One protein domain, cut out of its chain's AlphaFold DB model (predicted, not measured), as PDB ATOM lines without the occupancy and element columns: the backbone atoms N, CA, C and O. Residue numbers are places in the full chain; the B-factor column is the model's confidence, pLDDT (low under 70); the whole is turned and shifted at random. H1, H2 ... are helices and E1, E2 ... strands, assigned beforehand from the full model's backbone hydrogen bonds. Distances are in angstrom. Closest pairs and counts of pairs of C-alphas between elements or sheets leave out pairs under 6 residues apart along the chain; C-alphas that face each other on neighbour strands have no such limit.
ATOM      1  N   PHE A   5     136.960 105.603 240.437       64.81
ATOM      2  CA  PHE A   5     136.998 105.456 238.981       64.81
ATOM      3  C   PHE A   5     136.645 104.044 238.491       64.81
ATOM      4  O   PHE A   5     135.939 103.914 237.490       64.81
ATOM      5  N   ALA A   6     137.097 102.989 239.176       63.31
ATOM      6  CA  ALA A   6     136.802 101.609 238.791       63.31
ATOM      7  C   ALA A   6     135.325 101.266 239.046       63.31
ATOM      8  O   ALA A   6     134.670 100.679 238.184       63.31
ATOM      9  N   ILE A   7     134.784 101.704 240.188       66.25
ATOM     10  CA  ILE A   7     133.372 101.510 240.552       66.25
ATOM     11  C   ILE A   7     132.467 102.263 239.570       66.25
ATOM     12  O   ILE A   7     131.541 101.684 239.007       66.25
ATOM     13  N   VAL A   8     132.759 103.540 239.306       71.81
ATOM     14  CA  VAL A   8     131.977 104.364 238.373       71.81
ATOM     15  C   VAL A   8     132.030 103.812 236.945       71.81
ATOM     16  O   VAL A   8     131.027 103.898 236.238       71.81
ATOM     17  N   ASN A   9     133.151 103.234 236.505       72.62
ATOM     18  CA  ASN A   9     133.243 102.631 235.174       72.62
ATOM     19  C   ASN A   9     132.493 101.294 235.077       72.62
ATOM     20  O   ASN A   9     131.712 101.144 234.143       72.62
ATOM     21  N   SER A  10     132.615 100.386 236.056       68.38
ATOM     22  CA  SER A  10     131.802  99.151 236.092       68.38
ATOM     23  C   SER A  10     130.306  99.469 236.114       68.38
ATOM     24  O   SER A  10     129.561  98.957 235.282       68.38
ATOM     25  N   VAL A  11     129.859 100.406 236.961       72.25
ATOM     26  CA  VAL A  11     128.448 100.823 236.987       72.25
ATOM     27  C   VAL A  11     128.009 101.404 235.640       72.25
ATOM     28  O   VAL A  11     126.904 101.106 235.190       72.25
ATOM     29  N   LYS A  12     128.845 102.201 234.960       75.25
ATOM     30  CA  LYS A  12     128.532 102.703 233.609       75.25
ATOM     31  C   LYS A  12     128.405 101.571 232.593       75.25
ATOM     32  O   LYS A  12     127.466 101.607 231.810       75.25
ATOM     33  N   GLU A  13     129.311 100.599 232.596       74.94
ATOM     34  CA  GLU A  13     129.285  99.465 231.663       74.94
ATOM     35  C   GLU A  13     128.046  98.584 231.893       74.94
ATOM     36  O   GLU A  13     127.291  98.337 230.953       74.94
ATOM     37  N   ASP A  14     127.760  98.224 233.146       70.69
ATOM     38  CA  ASP A  14     126.648  97.340 233.527       70.69
ATOM     39  C   ASP A  14     125.254  97.997 233.429       70.69
ATOM     40  O   ASP A  14     124.235  97.305 233.314       70.69
ATOM     41  N   THR A  15     125.176  99.334 233.473       71.00
ATOM     42  CA  THR A  15     123.915 100.090 233.302       71.00
ATOM     43  C   THR A  15     123.736 100.697 231.907       71.00
ATOM     44  O   THR A  15     122.661 101.229 231.612       71.00
ATOM     45  N   CYS A  16     124.731 100.598 231.018       70.75
ATOM     46  CA  CYS A  16     124.633 101.122 229.656       70.75
ATOM     47  C   CYS A  16     123.620 100.320 228.824       70.75
ATOM     48  O   CYS A  16     123.874  99.193 228.397       70.75
ATOM     49  N   PHE A  17     122.464 100.921 228.540       71.56
ATOM     50  CA  PHE A  17     121.494 100.355 227.607       71.56
ATOM     51  C   PHE A  17     121.771 100.830 226.176       71.56
ATOM     52  O   PHE A  17     121.514 101.983 225.825       71.56
ATOM     53  N   ILE A  18     122.240  99.916 225.327       67.62
ATOM     54  CA  ILE A  18     122.388 100.143 223.887       67.62
ATOM     55  C   ILE A  18     121.132  99.621 223.178       67.62
ATOM     56  O   ILE A  18     120.840  98.425 223.219       67.62
ATOM     57  N   SER A  19     120.401 100.508 222.496       69.06
ATOM     58  CA  SER A  19     119.279 100.104 221.636       69.06
ATOM     59  C   SER A  19     119.786  99.188 220.508       69.06
ATOM     60  O   SER A  19     120.701  99.597 219.787       69.06
ATOM     61  N   PRO A  20     119.190  97.998 220.276       69.31
ATOM     62  CA  PRO A  20     119.639  97.068 219.231       69.31
ATOM     63  C   PRO A  20     119.593  97.639 217.806       69.31
ATOM     64  O   PRO A  20     120.258  97.120 216.909       69.31
ATOM     65  N   LYS A  21     118.798  98.692 217.579       71.38
ATOM     66  CA  LYS A  21     118.730  99.429 216.314       71.38
ATOM     67  C   LYS A  21     118.643 100.931 216.562       71.38
ATOM     68  O   LYS A  21     118.072 101.395 217.550       71.38
ATOM     69  N   ARG A  22     119.171 101.694 215.603       57.56
ATOM     70  CA  ARG A  22     119.242 103.165 215.631       57.56
ATOM     71  C   ARG A  22     117.872 103.857 215.539       57.56
ATOM     72  O   ARG A  22     117.756 104.997 215.964       57.56
ATOM     73  N   THR A  23     116.868 103.185 214.982       60.25
ATOM     74  CA  THR A  23     115.490 103.682 214.816       60.25
ATOM     75  C   THR A  23     114.631 103.552 216.071       60.25
ATOM     76  O   THR A  23     113.671 104.294 216.227       60.25
ATOM     77  N   ASP A  24     114.984 102.635 216.971       68.94
ATOM     78  CA  ASP A  24     114.052 102.131 217.987       68.94
ATOM     79  C   ASP A  24     114.161 102.921 219.313       68.94
ATOM     80  O   ASP A  24     113.375 102.715 220.234       68.94
ATOM     81  N   PHE A  25     115.122 103.851 219.434       73.94
ATOM     82  CA  PHE A  25     115.368 104.616 220.667       73.94
ATOM     83  C   PHE A  25     114.138 105.417 221.121       73.94
ATOM     84  O   PHE A  25     113.772 105.362 222.295       73.94
ATOM     85  N   ASP A  26     113.464 106.108 220.199       76.44
ATOM     86  CA  ASP A  26     112.265 106.885 220.522       76.44
ATOM     87  C   ASP A  26     111.094 105.978 220.942       76.44
ATOM     88  O   ASP A  26     110.337 106.327 221.850       76.44
ATOM     89  N   GLU A  27     110.986 104.772 220.370       77.50
ATOM     90  CA  GLU A  27     110.004 103.763 220.786       77.50
ATOM     91  C   GLU A  27     110.297 103.243 222.200       77.50
ATOM     92  O   GLU A  27     109.395 103.195 223.041       77.50
ATOM     93  N   PHE A  28     111.563 102.936 222.514       74.12
ATOM     94  CA  PHE A  28     111.978 102.563 223.869       74.12
ATOM     95  C   PHE A  28     111.737 103.695 224.877       74.12
ATOM     96  O   PHE A  28     111.296 103.422 225.993       74.12
ATOM     97  N   MET A  29     111.939 104.959 224.495       77.81
ATOM     98  CA  MET A  29     111.653 106.118 225.348       77.81
ATOM     99  C   MET A  29     110.147 106.369 225.536       77.81
ATOM    100  O   MET A  29     109.729 106.790 226.617       77.81
ATOM    101  N   LEU A  30     109.306 106.068 224.542       79.56
ATOM    102  CA  LEU A  30     107.847 106.069 224.692       79.56
ATOM    103  C   LEU A  30     107.381 104.935 225.616       79.56
ATOM    104  O   LEU A  30     106.628 105.180 226.561       79.56
ATOM    105  N   TYR A  31     107.900 103.720 225.426       77.75
ATOM    106  CA  TYR A  31     107.670 102.580 226.317       77.75
ATOM    107  C   TYR A  31     108.122 102.875 227.761       77.75
ATOM    108  O   TYR A  31     107.417 102.539 228.717       77.75
ATOM    109  N   ALA A  32     109.247 103.580 227.931       76.69
ATOM    110  CA  ALA A  32     109.785 104.003 229.225       76.69
ATOM    111  C   ALA A  32     108.882 104.977 229.994       76.69
ATOM    112  O   ALA A  32     108.962 105.019 231.225       76.69
ATOM    113  N   ARG A  33     108.065 105.765 229.275       79.00
ATOM    114  CA  ARG A  33     107.071 106.703 229.828       79.00
ATOM    115  C   ARG A  33     105.748 106.019 230.174       79.00
ATOM    116  O   ARG A  33     105.082 106.444 231.110       79.00
ATOM    117  N   GLN A  34     105.364 104.989 229.420       81.38
ATOM    118  CA  GLN A  34     104.113 104.246 229.624       81.38
ATOM    119  C   GLN A  34     104.235 103.150 230.696       81.38
ATOM    120  O   GLN A  34     103.253 102.810 231.353       81.38
ATOM    121  N   THR A  35     105.435 102.599 230.891       77.06
ATOM    122  CA  THR A  35     105.687 101.482 231.814       77.06
ATOM    123  C   THR A  35     106.169 101.977 233.181       77.06
ATOM    124  O   THR A  35     107.057 102.824 233.269       77.06
ATOM    125  N   LYS A  36     105.627 101.409 234.269       78.44
ATOM    126  CA  LYS A  36     106.032 101.735 235.650       78.44
ATOM    127  C   LYS A  36     107.529 101.452 235.871       78.44
ATOM    128  O   LYS A  36     108.025 100.392 235.490       78.44
ATOM    129  N   LYS A  37     108.233 102.379 236.537       74.88
ATOM    130  CA  LYS A  37     109.627 102.198 236.987       74.88
ATOM    131  C   LYS A  37     109.758 100.904 237.806       74.88
ATOM    132  O   LYS A  37     108.917 100.637 238.663       74.88
ATOM    133  N   GLY A  38     110.793 100.116 237.527       74.88
ATOM    134  CA  GLY A  38     111.036  98.801 238.126       74.88
ATOM    135  C   GLY A  38     110.416  97.627 237.355       74.88
ATOM    136  O   GLY A  38     110.643  96.484 237.738       74.88
ATOM    137  N   LEU A  39     109.651  97.884 236.282       73.62
ATOM    138  CA  LEU A  39     109.097  96.866 235.370       73.62
ATOM    139  C   LEU A  39     109.659  96.943 233.936       73.62
ATOM    140  O   LEU A  39     109.254  96.152 233.083       73.62
ATOM    141  N   ARG A  40     110.572  97.879 233.645       81.94
ATOM    142  CA  ARG A  40     111.130  98.086 232.297       81.94
ATOM    143  C   ARG A  40     112.337  97.172 232.092       81.94
ATOM    144  O   ARG A  40     113.188  97.083 232.966       81.94
ATOM    145  N   SER A  41     112.459  96.525 230.935       73.00
ATOM    146  CA  SER A  41     113.522  95.536 230.647       73.00
ATOM    147  C   SER A  41     114.961  96.047 230.851       73.00
ATOM    148  O   SER A  41     115.867  95.262 231.144       73.00
ATOM    149  N   PHE A  42     115.172  97.356 230.726       77.94
ATOM    150  CA  PHE A  42     116.448  98.048 230.926       77.94
ATOM    151  C   PHE A  42     116.606  98.695 232.315       77.94
ATOM    152  O   PHE A  42     117.650  99.283 232.574       77.94
ATOM    153  N   ASP A  43     115.621  98.602 233.218       79.88
ATOM    154  CA  ASP A  43     115.805  99.083 234.592       79.88
ATOM    155  C   ASP A  43     116.850  98.223 235.316       79.88
ATOM    156  O   ASP A  43     116.881  96.994 235.177       79.88
ATOM    157  N   ARG A  44     117.711  98.885 236.087       83.81
ATOM    158  CA  ARG A  44     118.790  98.297 236.880       83.81
ATOM    159  C   ARG A  44     118.855  99.016 238.220       83.81
ATOM    160  O   ARG A  44     118.803 100.244 238.244       83.81
ATOM    161  N   ASP A  45     119.001  98.252 239.295       83.81
ATOM    162  CA  ASP A  45     119.222  98.771 240.642       83.81
ATOM    163  C   ASP A  45     120.666  98.452 241.056       83.81
ATOM    164  O   ASP A  45     121.143  97.332 240.855       83.81
ATOM    165  N   PHE A  46     121.380  99.428 241.625       82.44
ATOM    166  CA  PHE A  46     122.701  99.198 242.213       82.44
ATOM    167  C   PHE A  46     122.537  98.818 243.684       82.44
ATOM    168  O   PHE A  46     122.085  99.625 244.498       82.44
ATOM    169  N   VAL A  47     122.893  97.582 244.016       81.56
ATOM    170  CA  VAL A  47     122.846  97.048 245.375       81.56
ATOM    171  C   VAL A  47     124.174  97.358 246.055       81.56
ATOM    172  O   VAL A  47     125.233  96.934 245.583       81.56
ATOM    173  N   LEU A  48     124.119  98.105 247.158       78.81
ATOM    174  CA  LEU A  48     125.291  98.402 247.982       78.81
ATOM    175  C   LEU A  48     125.879  97.111 248.589       78.81
ATOM    176  O   LEU A  48     125.129  96.170 248.857       78.81
ATOM    177  N   PRO A  49     127.205  97.053 248.819       80.38
ATOM    178  CA  PRO A  49     127.812  95.952 249.563       80.38
ATOM    179  C   PRO A  49     127.224  95.868 250.976       80.38
ATOM    180  O   PRO A  49     127.056  96.889 251.641       80.38
ATOM    181  N   ASP A  50     126.953  94.649 251.446       78.12
ATOM    182  CA  ASP A  50     126.514  94.406 252.826       78.12
ATOM    183  C   ASP A  50     127.690  94.401 253.821       78.12
ATOM    184  O   ASP A  50     127.469  94.412 255.028       78.12
ATOM    185  N   PHE A  51     128.933  94.390 253.317       69.75
ATOM    186  CA  PHE A  51     130.190  94.297 254.071       69.75
ATOM    187  C   PHE A  51     130.312  93.060 254.984       69.75
ATOM    188  O   PHE A  51     131.206  93.007 255.831       69.75
ATOM    189  N   VAL A  52     129.462  92.047 254.780       74.62
ATOM    190  CA  VAL A  52     129.476  90.769 255.515       74.62
ATOM    191  C   VAL A  52     129.700  89.600 254.555       74.62
ATOM    192  O   VAL A  52     130.549  88.750 254.816       74.62
ATOM    193  N   HIS A  53     128.998  89.582 253.419       75.00
ATOM    194  CA  HIS A  53     129.112  88.554 252.376       75.00
ATOM    195  C   HIS A  53     129.589  89.133 251.034       75.00
ATOM    196  O   HIS A  53     130.132  88.400 250.209       75.00
ATOM    197  N   SER A  54     129.420  90.442 250.811       71.50
ATOM    198  CA  SER A  54     129.927  91.172 249.650       71.50
ATOM    199  C   SER A  54     130.654  92.450 250.065       71.50
ATOM    200  O   SER A  54     130.082  93.341 250.692       71.50
ATOM    201  N   PHE A  55     131.909  92.573 249.630       72.81
ATOM    202  CA  PHE A  55     132.736  93.773 249.811       72.81
ATOM    203  C   PHE A  55     132.655  94.750 248.628       72.81
ATOM    204  O   PHE A  55     133.297  95.796 248.653       72.81
ATOM    205  N   GLN A  56     131.882  94.422 247.590       73.12
ATOM    206  CA  GLN A  56     131.646  95.273 246.421       73.12
ATOM    207  C   GLN A  56     130.143  95.379 246.132       73.12
ATOM    208  O   GLN A  56     129.383  94.434 246.366       73.12
ATOM    209  N   GLY A  57     129.708  96.549 245.662       76.12
ATOM    210  CA  GLY A  57     128.340  96.739 245.181       76.12
ATOM    211  C   GLY A  57     128.153  96.108 243.805       76.12
ATOM    212  O   GLY A  57     129.117  95.969 243.053       76.12
ATOM    213  N   LYS A  58     126.922  95.716 243.477       80.19
ATOM    214  CA  LYS A  58     126.594  95.007 242.232       80.19
ATOM    215  C   LYS A  58     125.347  95.577 241.568       80.19
ATOM    216  O   LYS A  58     124.401  95.980 242.242       80.19
ATOM    217  N   VAL A  59     125.335  95.578 240.239       82.19
ATOM    218  CA  VAL A  59     124.159  95.947 239.445       82.19
ATOM    219  C   VAL A  59     123.255  94.723 239.289       82.19
ATOM    220  O   VAL A  59     123.698  93.671 238.837       82.19
ATOM    221  N   GLU A  60     121.976  94.848 239.642       83.44
ATOM    222  CA  GLU A  60     120.986  93.777 239.503       83.44
ATOM    223  C   GLU A  60     119.713  94.251 238.785       83.44
ATOM    224  O   GLU A  60     119.425  95.444 238.666       83.44
ATOM    225  N   LEU A  61     118.903  93.295 238.318       83.19
ATOM    226  CA  LEU A  61     117.523  93.578 237.919       83.19
ATOM    227  C   LEU A  61     116.684  93.971 239.149       83.19
ATOM    228  O   LEU A  61     116.806  93.293 240.173       83.19
ATOM    229  N   PRO A  62     115.773  94.959 239.046       85.38
ATOM    230  CA  PRO A  62     114.844  95.305 240.119       85.38
ATOM    231  C   PRO A  62     114.038  94.109 240.628       85.38
ATOM    232  O   PRO A  62     113.646  93.228 239.855       85.38
ATOM    233  N   ALA A  63     113.726  94.100 241.926       81.44
ATOM    234  CA  ALA A  63     113.068  92.971 242.592       81.44
ATOM    235  C   ALA A  63     111.756  92.524 241.908       81.44
ATOM    236  O   ALA A  63     111.486  91.325 241.800       81.44
ATOM    237  N   LEU A  64     110.969  93.471 241.381       79.81
ATOM    238  CA  LEU A  64     109.731  93.187 240.644       79.81
ATOM    239  C   LEU A  64     109.986  92.444 239.321       79.81
ATOM    240  O   LEU A  64     109.226  91.542 238.968       79.81
TER     241      LEU A  64
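This is residues 5 to 64 of the 356 residues of the protein "Hypothetical protein" of Ditylum brightwellii (UniProt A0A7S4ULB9). A loose, flat piece: a small hairpin of two short strands, E1 and E2, has helix H1 over one face, nearer to E2, while helix H2 lies away from them toward one end of the long axis. The link from E1 to E2 reaches toward the other end, where residues 50 to 55 stick out. The printed part has 60 residues, with two named helices and then two named strands in the order H1, H2, E1, E2. The sheet, E1 - E2, is antiparallel, and the class is mixed, helices and strands, with under half of the residues in named elements. The radius of gyration of the C-alphas is 14.1 A, and the spans are 43 by 26 by 13 A.

Find C-alpha 5 at (136.998, 105.456, 238.981); from there H1 runs through residues 5 to 15, 15.2 A. H2, residues 25 to 34, begins at C-alpha 25 at (115.368, 104.616, 220.667) and covers 14.4 A. Next come E1, residues 45 to 47, 6.2 A, and E2, residues 58 to 60, 6.4 A, ending at C-alpha 60 at (120.986, 93.777, 239.503).

E1 and E2 form a hairpin, antiparallel at 142 degrees; look at N 47 and O 58, 2.8 A apart and within hydrogen-bond range. The closest C-alphas of H1 and E2 are those of Asp 14 and Val 59, 6.6 A apart. H2 is apart from H1 and from E2. In H1 and H2 every O i to N i+4 pair is within hydrogen-bond range.

The two C-alphas farthest apart, those of Thr 23 and Val 52, are 44.9 A apart. The printed part has no cut, and its three links are short. Residues 20 to 27, of which 25 to 27 belong to H2, stand free, as do residues 50 to 55. The mean pLDDT of the printed part is 75.0; look for values under 70 at residues 5 to 7, 10, 18 to 20, 22 to 24 and 51.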